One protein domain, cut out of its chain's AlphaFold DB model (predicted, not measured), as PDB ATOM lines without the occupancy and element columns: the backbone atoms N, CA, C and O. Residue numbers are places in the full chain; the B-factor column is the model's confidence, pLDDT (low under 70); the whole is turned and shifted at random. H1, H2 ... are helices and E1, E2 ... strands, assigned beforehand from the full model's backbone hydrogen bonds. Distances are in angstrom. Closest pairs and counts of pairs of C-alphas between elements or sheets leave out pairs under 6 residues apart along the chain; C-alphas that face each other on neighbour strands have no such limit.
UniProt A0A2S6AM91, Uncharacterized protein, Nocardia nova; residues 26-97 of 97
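AT A GLANCE: This is residues 26 to 97 of the 97 residues of an uncharacterized protein of Nocardia nova (UniProt A0A2S6AM91). A three-stranded sheet has one long helix, H3, laid slantwise over one face, while the other face is bare. Two short helices, H1 and H2, lead from the end of E1 back to H3, and H2 packs beside H3. The printed part has 72 residues, with E1, H1, H2, H3, E2 and E3 along the chain; the sheet's order is E1, E2, E3, antiparallel, and the class is mixed, helices and strands. It is compact, with a radius of gyration of the C-alphas of 12.2 A, yet elongated, spanning 37 by 22 by 15 A.

IN THESE COORDINATES: E1, residues 33 to 39, begins at C-alpha (-222.263, 5.727, 28.978) and is 20.2 A long. H1 is residues 40 to 43 and H2 residues 48 to 53. H3, residues 58 to 74, is 25.6 A long, with a kink of 30 degrees near residue 65. E2, residues 80 to 87, measures 23.8 A; E3, residues 90 to 96, measures 21.0 A and ends at C-alpha (-207.874, -4.442, 24.418).

HOW THE PARTS SIT: E1 and E2 are antiparallel at 174 degrees, with N 36 and O 83 at 2.9 A. E2 and E3 form a hairpin, with N 84 and O 93 at 2.8 A. H3 makes two layers with the sheet, helix on one face, at a height of 7.8 A over the sheet; its closest C-alphas to E2 are Leu 64 and Ala 83, 5.6 A. H2 and H3, a helical hairpin, touch at Cys 52 and Cys 61, C-alphas 5.8 A apart, at a shallow tilt of 18 degrees, opposite ways. H1 and H2 only graze the sheet. Every O i to N i+4 pair is within hydrogen-bond range in H2, 9 of 13 in H3; H1 is too short for one.

THE WHOLE: The C-alphas farthest apart, Gly 27 and Asn 77, are 37.9 A apart. The printed part has no cut, and the five links are tight. The mean pLDDT of the printed part is 85.5; residues 26 to 31 are under 70.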
ATOM      1  N   ASN A  26    -230.032   4.910  29.771       53.59
ATOM      2  CA  ASN A  26    -230.987   4.211  30.620       53.59
ATOM      3  C   ASN A  26    -231.487   5.165  31.723       53.59
ATOM      4  O   ASN A  26    -230.698   5.805  32.417       53.59
ATOM      5  N   GLY A  27    -232.806   5.268  31.924       49.84
ATOM      6  CA  GLY A  27    -233.428   6.172  32.912       49.84
ATOM      7  C   GLY A  27    -232.938   5.975  34.359       49.84
ATOM      8  O   GLY A  27    -233.133   6.838  35.217       49.84
ATOM      9  N   THR A  28    -232.241   4.869  34.622       51.97
ATOM     10  CA  THR A  28    -231.495   4.607  35.852       51.97
ATOM     11  C   THR A  28    -230.070   5.164  35.719       51.97
ATOM     12  O   THR A  28    -229.213   4.561  35.080       51.97
ATOM     13  N   LYS A  29    -229.810   6.315  36.353       49.41
ATOM     14  CA  LYS A  29    -228.601   7.171  36.262       49.41
ATOM     15  C   LYS A  29    -227.218   6.519  36.507       49.41
ATOM     16  O   LYS A  29    -226.236   7.245  36.605       49.41
ATOM     17  N   SER A  30    -227.101   5.202  36.648       49.53
ATOM     18  CA  SER A  30    -225.852   4.511  37.012       49.53
ATOM     19  C   SER A  30    -225.173   3.758  35.862       49.53
ATOM     20  O   SER A  30    -224.114   3.176  36.079       49.53
ATOM     21  N   GLN A  31    -225.756   3.744  34.657       58.28
ATOM     22  CA  GLN A  31    -225.179   3.059  33.486       58.28
ATOM     23  C   GLN A  31    -225.171   3.905  32.211       58.28
ATOM     24  O   GLN A  31    -224.872   3.379  31.141       58.28
ATOM     25  N   ASN A  32    -225.460   5.208  32.308       78.62
ATOM     26  CA  ASN A  32    -225.378   6.065  31.133       78.62
ATOM     27  C   ASN A  32    -223.921   6.185  30.711       78.62
ATOM     28  O   ASN A  32    -223.107   6.736  31.458       78.62
ATOM     29  N   HIS A  33    -223.601   5.664  29.535       87.62
ATOM     30  CA  HIS A  33    -222.263   5.727  28.978       87.62
ATOM     31  C   HIS A  33    -222.313   5.653  27.458       87.62
ATOM     32  O   HIS A  33    -223.216   5.059  26.876       87.62
ATOM     33  N   SER A  34    -221.342   6.287  26.820       89.12
ATOM     34  CA  SER A  34    -221.030   6.053  25.417       89.12
ATOM     35  C   SER A  34    -219.893   5.053  25.337       89.12
ATOM     36  O   SER A  34    -218.936   5.155  26.107       89.12
ATOM     37  N   TRP A  35    -219.954   4.122  24.403       90.94
ATOM     38  CA  TRP A  35    -218.895   3.148  24.199       90.94
ATOM     39  C   TRP A  35    -218.637   2.941  22.717       90.94
ATOM     40  O   TRP A  35    -219.521   3.119  21.879       90.94
ATOM     41  N   MET A  36    -217.408   2.554  22.400       91.25
ATOM     42  CA  MET A  36    -217.047   2.084  21.074       91.25
ATOM     43  C   MET A  36    -216.016   0.966  21.185       91.25
ATOM     44  O   MET A  36    -215.165   0.960  22.077       91.25
ATOM     45  N   LYS A  37    -216.076   0.023  20.257       91.62
ATOM     46  CA  LYS A  37    -215.108  -1.046  20.062       91.62
ATOM     47  C   LYS A  37    -214.779  -1.130  18.580       91.62
ATOM     48  O   LYS A  37    -215.651  -1.034  17.723       91.62
ATOM     49  N   VAL A  38    -213.502  -1.298  18.281       90.94
ATOM     50  CA  VAL A  38    -213.001  -1.352  16.914       90.94
ATOM     51  C   VAL A  38    -211.892  -2.388  16.814       90.94
ATOM     52  O   VAL A  38    -210.980  -2.450  17.640       90.94
ATOM     53  N   SER A  39    -211.967  -3.238  15.799       89.44
ATOM     54  CA  SER A  39    -210.956  -4.265  15.574       89.44
ATOM     55  C   SER A  39    -209.693  -3.679  14.952       89.44
ATOM     56  O   SER A  39    -209.740  -2.748  14.146       89.44
ATOM     57  N   ARG A  40    -208.539  -4.290  15.232       87.94
ATOM     58  CA  ARG A  40    -207.276  -3.931  14.575       87.94
ATOM     59  C   ARG A  40    -207.362  -4.066  13.052       87.94
ATOM     60  O   ARG A  40    -206.801  -3.237  12.343       87.94
ATOM     61  N   ALA A  41    -208.071  -5.082  12.558       86.44
ATOM     62  CA  ALA A  41    -208.304  -5.283  11.127       86.44
ATOM     63  C   ALA A  41    -209.058  -4.105  10.490       86.44
ATOM     64  O   ALA A  41    -208.723  -3.680   9.389       86.44
ATOM     65  N   GLU A  42    -210.024  -3.529  11.204       84.94
ATOM     66  CA  GLU A  42    -210.732  -2.338  10.749       84.94
ATOM     67  C   GLU A  42    -209.806  -1.117  10.740       84.94
ATOM     68  O   GLU A  42    -209.682  -0.437   9.718       84.94
ATOM     69  N   LEU A  43    -209.061  -0.908  11.828       86.19
ATOM     70  CA  LEU A  43    -208.081   0.178  11.940       86.19
ATOM     71  C   LEU A  43    -206.891   0.070  10.971       86.19
ATOM     72  O   LEU A  43    -206.077   0.993  10.903       86.19
ATOM     73  N   ALA A  44    -206.750  -1.047  10.254       85.31
ATOM     74  CA  ALA A  44    -205.796  -1.182   9.158       85.31
ATOM     75  C   ALA A  44    -206.297  -0.512   7.867       85.31
ATOM     76  O   ALA A  44    -205.493  -0.167   7.005       85.31
ATOM     77  N   THR A  45    -207.612  -0.325   7.738       84.69
ATOM     78  CA  THR A  45    -208.269   0.231   6.543       84.69
ATOM     79  C   THR A  45    -208.825   1.637   6.759       84.69
ATOM     80  O   THR A  45    -208.972   2.382   5.792       84.69
ATOM     81  N   LYS A  46    -209.098   2.026   8.012       87.19
ATOM     82  CA  LYS A  46    -209.631   3.347   8.380       87.19
ATOM     83  C   LYS A  46    -209.021   3.878   9.682       87.19
ATOM     84  O   LYS A  46    -208.381   3.146  10.436       87.19
ATOM     85  N   THR A  47    -209.212   5.166   9.952       89.00
ATOM     86  CA  THR A  47    -208.805   5.795  11.217       89.00
ATOM     87  C   THR A  47    -209.817   5.511  12.332       89.00
ATOM     88  O   THR A  47    -210.979   5.214  12.068       89.00
ATOM     89  N   VAL A  48    -209.375   5.623  13.591       88.44
ATOM     90  CA  VAL A  48    -210.250   5.498  14.777       88.44
ATOM     91  C   VAL A  48    -211.355   6.561  14.757       88.44
ATOM     92  O   VAL A  48    -212.491   6.276  15.108       88.44
ATOM     93  N   ASP A  49    -211.012   7.764  14.301       89.88
ATOM     94  CA  ASP A  49    -211.926   8.891  14.118       89.88
ATOM     95  C   ASP A  49    -213.049   8.552  13.127       89.88
ATOM     96  O   ASP A  49    -214.221   8.571  13.485       89.88
ATOM     97  N   ARG A  50    -212.684   8.053  11.936       89.19
ATOM     98  CA  ARG A  50    -213.648   7.604  10.927       89.19
ATOM     99  C   ARG A  50    -214.540   6.468  11.430       89.19
ATOM    100  O   ARG A  50    -215.720   6.423  11.104       89.19
ATOM    101  N   ALA A  51    -213.968   5.546  12.198       88.62
ATOM    102  CA  ALA A  51    -214.710   4.454  12.815       88.62
ATOM    103  C   ALA A  51    -215.743   4.967  13.836       88.62
ATOM    104  O   ALA A  51    -216.820   4.395  13.950       88.62
ATOM    105  N   CYS A  52    -215.432   6.051  14.552       88.75
ATOM    106  CA  CYS A  52    -216.360   6.684  15.483       88.75
ATOM    107  C   CYS A  52    -217.450   7.501  14.770       88.75
ATOM    108  O   CYS A  52    -218.614   7.426  15.156       88.75
ATOM    109  N   ASP A  53    -217.104   8.207  13.689       88.44
ATOM    110  CA  ASP A  53    -218.079   8.905  12.837       88.44
ATOM    111  C   ASP A  53    -219.117   7.946  12.243       88.44
ATOM    112  O   ASP A  53    -220.302   8.258  12.177       88.44
ATOM    113  N   GLU A  54    -218.690   6.750  11.826       87.12
ATOM    114  CA  GLU A  54    -219.587   5.718  11.287       87.12
ATOM    115  C   GLU A  54    -220.573   5.166  12.332       87.12
ATOM    116  O   GLU A  54    -221.582   4.568  11.959       87.12
ATOM    117  N   LEU A  55    -220.310   5.401  13.620       83.75
ATOM    118  CA  LEU A  55    -221.184   5.044  14.737       83.75
ATOM    119  C   LEU A  55    -222.161   6.162  15.133       83.75
ATOM    120  O   LEU A  55    -222.964   5.954  16.039       83.75
ATOM    121  N   ASP A  56    -222.090   7.331  14.485       85.56
ATOM    122  CA  ASP A  56    -222.949   8.496  14.742       85.56
ATOM    123  C   ASP A  56    -222.977   8.922  16.228       85.56
ATOM    124  O   ASP A  56    -223.995   9.332  16.784       85.56
ATOM    125  N   LEU A  57    -221.832   8.803  16.911       80.19
ATOM    126  CA  LEU A  57    -221.698   9.120  18.341       80.19
ATOM    127  C   LEU A  57    -221.502  10.623  18.623       80.19
ATOM    128  O   LEU A  57    -221.516  11.043  19.787       80.19
ATOM    129  N   GLY A  58    -221.316  11.436  17.579       85.25
ATOM    130  CA  GLY A  58    -221.143  12.888  17.669       85.25
ATOM    131  C   GLY A  58    -220.025  13.296  18.635       85.25
ATOM    132  O   GLY A  58    -218.920  12.756  18.602       85.25
ATOM    133  N   ASP A  59    -220.322  14.221  19.553       84.88
ATOM    134  CA  ASP A  59    -219.361  14.736  20.542       84.88
ATOM    135  C   ASP A  59    -218.730  13.666  21.447       84.88
ATOM    136  O   ASP A  59    -217.673  13.902  22.037       84.88
ATOM    137  N   GLN A  60    -219.329  12.475  21.564       84.69
ATOM    138  CA  GLN A  60    -218.742  11.398  22.363       84.69
ATOM    139  C   GLN A  60    -217.451  10.851  21.748       84.69
ATOM    140  O   GLN A  60    -216.576  10.384  22.485       84.69
ATOM    141  N   CYS A  61    -217.270  10.992  20.431       88.25
ATOM    142  CA  CYS A  61    -216.033  10.622  19.752       88.25
ATOM    143  C   CYS A  61    -214.814  11.359  20.313       88.25
ATOM    144  O   CYS A  61    -213.763  10.742  20.486       88.25
ATOM    145  N   ASN A  62    -214.970  12.621  20.726       89.25
ATOM    146  CA  ASN A  62    -213.885  13.407  21.318       89.25
ATOM    147  C   ASN A  62    -213.317  12.774  22.599       89.25
ATOM    148  O   ASN A  62    -212.140  12.950  22.899       89.25
ATOM    149  N   ASN A  63    -214.134  12.018  23.342       89.19
ATOM    150  CA  ASN A  63    -213.699  11.319  24.553       89.19
ATOM    151  C   ASN A  63    -213.225   9.885  24.265       89.19
ATOM    152  O   ASN A  63    -212.295   9.407  24.910       89.19
ATOM    153  N   LEU A  64    -213.844   9.192  23.305       90.56
ATOM    154  CA  LEU A  64    -213.585   7.771  23.034       90.56
ATOM    155  C   LEU A  64    -212.387   7.529  22.102       90.56
ATOM    156  O   LEU A  64    -211.577   6.632  22.352       90.56
ATOM    157  N   VAL A  65    -212.237   8.342  21.053       93.56
ATOM    158  CA  VAL A  65    -211.142   8.243  20.074       93.56
ATOM    159  C   VAL A  65    -209.759   8.299  20.737       93.56
ATOM    160  O   VAL A  65    -208.968   7.381  20.494       93.56
ATOM    161  N   PRO A  66    -209.422   9.291  21.593       94.38
ATOM    162  CA  PRO A  66    -208.091   9.359  22.196       94.38
ATOM    163  C   PRO A  66    -207.787   8.166  23.111       94.38
ATOM    164  O   PRO A  66    -206.638   7.731  23.168       94.38
ATOM    165  N   LEU A  67    -208.797   7.594  23.776       93.88
ATOM    166  CA  LEU A  67    -208.630   6.402  24.611       93.88
ATOM    167  C   LEU A  67    -208.220   5.192  23.767       93.88
ATOM    168  O   LEU A  67    -207.241   4.522  24.085       93.88
ATOM    169  N   ILE A  68    -208.900   4.952  22.644       92.88
ATOM    170  CA  ILE A  68    -208.546   3.854  21.733       92.88
ATOM    171  C   ILE A  68    -207.209   4.094  21.037       92.88
ATOM    172  O   ILE A  68    -206.437   3.153  20.858       92.88
ATOM    173  N   VAL A  69    -206.893   5.337  20.668       93.44
ATOM    174  CA  VAL A  69    -205.573   5.678  20.119       93.44
ATOM    175  C   VAL A  69    -204.471   5.387  21.143       93.44
ATOM    176  O   VAL A  69    -203.438   4.822  20.779       93.44
ATOM    177  N   ASN A  70    -204.700   5.701  22.421       94.44
ATOM    178  CA  ASN A  70    -203.774   5.379  23.502       94.44
ATOM    179  C   ASN A  70    -203.607   3.858  23.685       94.44
ATOM    180  O   ASN A  70    -202.477   3.375  23.719       94.44
ATOM    181  N   GLU A  71    -204.696   3.080  23.719       93.38
ATOM    182  CA  GLU A  71    -204.626   1.608  23.771       93.38
ATOM    183  C   GLU A  71    -203.886   1.024  22.561       93.38
ATOM    184  O   GLU A  71    -203.044   0.143  22.712       93.38
ATOM    185  N   LYS A  72    -204.125   1.555  21.356       90.38
ATOM    186  CA  LYS A  72    -203.401   1.163  20.138       90.38
ATOM    187  C   LYS A  72    -201.906   1.443  20.239       90.38
ATOM    188  O   LYS A  72    -201.109   0.628  19.779       90.38
ATOM    189  N   SER A  73    -201.524   2.571  20.830       91.88
ATOM    190  CA  SER A  73    -200.118   2.921  21.034       91.88
ATOM    191  C   SER A  73    -199.440   2.009  22.063       91.88
ATOM    192  O   SER A  73    -198.299   1.603  21.851       91.88
ATOM    193  N   ASN A  74    -200.129   1.666  23.155       93.81
ATOM    194  CA  ASN A  74    -199.585   0.816  24.222       93.81
ATOM    195  C   ASN A  74    -199.604  -0.681  23.860       93.81
ATOM    196  O   ASN A  74    -198.709  -1.434  24.246       93.81
ATOM    197  N   HIS A  75    -200.594  -1.109  23.077       92.38
ATOM    198  CA  HIS A  75    -200.844  -2.498  22.696       92.38
ATOM    199  C   HIS A  75    -201.065  -2.632  21.174       92.38
ATOM    200  O   HIS A  75    -202.144  -3.017  20.710       92.38
ATOM    201  N   PRO A  76    -200.036  -2.377  20.344       87.19
ATOM    202  CA  PRO A  76    -200.179  -2.343  18.882       87.19
ATOM    203  C   PRO A  76    -200.526  -3.700  18.245       87.19
ATOM    204  O   PRO A  76    -200.960  -3.755  17.096       87.19
ATOM    205  N   ASN A  77    -200.340  -4.800  18.982       88.62
ATOM    206  CA  ASN A  77    -200.566  -6.165  18.504       88.62
ATOM    207  C   ASN A  77    -201.883  -6.792  18.989       88.62
ATOM    208  O   ASN A  77    -202.116  -7.961  18.695       88.62
ATOM    209  N   ALA A  78    -202.729  -6.046  19.707       88.38
ATOM    210  CA  ALA A  78    -204.044  -6.523  20.130       88.38
ATOM    211  C   ALA A  78    -204.962  -6.852  18.936       88.38
ATOM    212  O   ALA A  78    -204.767  -6.347  17.826       88.38
ATOM    213  N   ASN A  79    -205.976  -7.691  19.156       88.81
ATOM    214  CA  ASN A  79    -206.963  -8.029  18.127       88.81
ATOM    215  C   ASN A  79    -207.974  -6.892  17.936       88.81
ATOM    216  O   ASN A  79    -208.462  -6.670  16.822       88.81
ATOM    217  N   GLY A  80    -208.244  -6.127  18.992       88.75
ATOM    218  CA  GLY A  80    -209.014  -4.895  18.919       88.75
ATOM    219  C   GLY A  80    -208.937  -4.048  20.180       88.75
ATOM    220  O   GLY A  80    -208.258  -4.388  21.151       88.75
ATOM    221  N   TYR A  81    -209.622  -2.914  20.117       92.75
ATOM    222  CA  TYR A  81    -209.561  -1.833  21.089       92.75
ATOM    223  C   TYR A  81    -210.965  -1.365  21.433       92.75
ATOM    224  O   TYR A  81    -211.809  -1.239  20.546       92.75
ATOM    225  N   TRP A  82    -211.221  -1.093  22.705       93.25
ATOM    226  CA  TRP A  82    -212.495  -0.554  23.159       93.25
ATOM    227  C   TRP A  82    -212.284   0.615  24.113       93.25
ATOM    228  O   TRP A  82    -211.266   0.709  24.801       93.25
ATOM    229  N   ALA A  83    -213.272   1.498  24.146       93.69
ATOM    230  CA  ALA A  83    -213.375   2.587  25.096       93.69
ATOM    231  C   ALA A  83    -214.826   2.762  25.542       93.69
ATOM    232  O   ALA A  83    -215.762   2.578  24.769       93.69
ATOM    233  N   GLU A  84    -214.991   3.152  26.796       91.12
ATOM    234  CA  GLU A  84    -216.250   3.503  27.435       91.12
ATOM    235  C   GLU A  84    -216.069   4.848  28.147       91.12
ATOM    236  O   GLU A  84    -215.084   5.069  28.853       91.12
ATOM    237  N   ASN A  85    -217.048   5.731  28.023       89.94
ATOM    238  CA  ASN A  85    -217.121   7.003  28.723       89.94
ATOM    239  C   ASN A  85    -218.470   7.090  29.440       89.94
ATOM    240  O   ASN A  85    -219.514   7.239  28.812       89.94
ATOM    241  N   TYR A  86    -218.446   6.947  30.760       86.44
ATOM    242  CA  TYR A  86    -219.620   6.956  31.623       86.44
ATOM    243  C   TYR A  86    -219.935   8.378  32.078       86.44
ATOM    244  O   TYR A  86    -219.059   9.096  32.557       86.44
ATOM    245  N   PHE A  87    -221.212   8.748  31.998       81.44
ATOM    246  CA  PHE A  87    -221.722  10.066  32.379       81.44
ATOM    247  C   PHE A  87    -222.079  10.163  33.871       81.44
ATOM    248  O   PHE A  87    -222.237  11.261  34.399       81.44
ATOM    249  N   SER A  88    -222.252   9.029  34.566       75.81
ATOM    250  CA  SER A  88    -222.580   8.999  35.998       75.81
ATOM    251  C   SER A  88    -222.314   7.615  36.632       75.81
ATOM    252  O   SER A  88    -223.029   6.657  36.324       75.81
ATOM    253  N   PRO A  89    -221.329   7.487  37.548       73.12
ATOM    254  CA  PRO A  89    -220.305   8.489  37.856       73.12
ATOM    255  C   PRO A  89    -219.429   8.777  36.627       73.12
ATOM    256  O   PRO A  89    -219.261   7.900  35.782       73.12
ATOM    257  N   TRP A  90    -218.869   9.986  36.539       80.44
ATOM    258  CA  TRP A  90    -217.918  10.349  35.483       80.44
ATOM    259  C   TRP A  90    -216.686   9.448  35.556       80.44
ATOM    260  O   TRP A  90    -215.868   9.578  36.468       80.44
ATOM    261  N   ARG A  91    -216.576   8.503  34.621       86.69
ATOM    262  CA  ARG A  91    -215.430   7.593  34.516       86.69
ATOM    263  C   ARG A  91    -215.207   7.198  33.065       86.69
ATOM    264  O   ARG A  91    -216.156   6.909  32.345       86.69
ATOM    265  N   THR A  92    -213.954   7.098  32.667       89.38
ATOM    266  CA  THR A  92    -213.559   6.529  31.380       89.38
ATOM    267  C   THR A  92    -212.902   5.178  31.606       89.38
ATOM    268  O   THR A  92    -212.203   4.974  32.601       89.38
ATOM    269  N   ARG A  93    -213.127   4.242  30.693       90.38
ATOM    270  CA  ARG A  93    -212.463   2.941  30.673       90.38
ATOM    271  C   ARG A  93    -212.021   2.651  29.253       90.38
ATOM    272  O   ARG A  93    -212.685   3.046  28.304       90.38
ATOM    273  N   SER A  94    -210.904   1.967  29.118       92.94
ATOM    274  CA  SER A  94    -210.392   1.509  27.838       92.94
ATOM    275  C   SER A  94    -209.682   0.185  28.029       92.94
ATOM    276  O   SER A  94    -209.345  -0.200  29.153       92.94
ATOM    277  N   GLY A  95    -209.488  -0.527  26.931       92.94
ATOM    278  CA  GLY A  95    -208.692  -1.735  26.941       92.94
ATOM    279  C   GLY A  95    -208.630  -2.403  25.583       92.94
ATOM    280  O   GLY A  95    -209.097  -1.885  24.564       92.94
ATOM    281  N   THR A  96    -208.072  -3.606  25.600       93.62
ATOM    282  CA  THR A  96    -207.874  -4.442  24.418       93.62
ATOM    283  C   THR A  96    -208.464  -5.833  24.597       93.62
ATOM    284  O   THR A  96    -208.667  -6.279  25.728       93.62
ATOM    285  N   TRP A  97    -208.677  -6.533  23.486       87.44
ATOM    286  CA  TRP A  97    -208.925  -7.979  23.441       87.44
ATOM    287  C   TRP A  97    -208.093  -8.645  22.339       87.44
ATOM    288  O   TRP A  97    -207.562  -7.914  21.466       87.44
TER     289      TRP A  97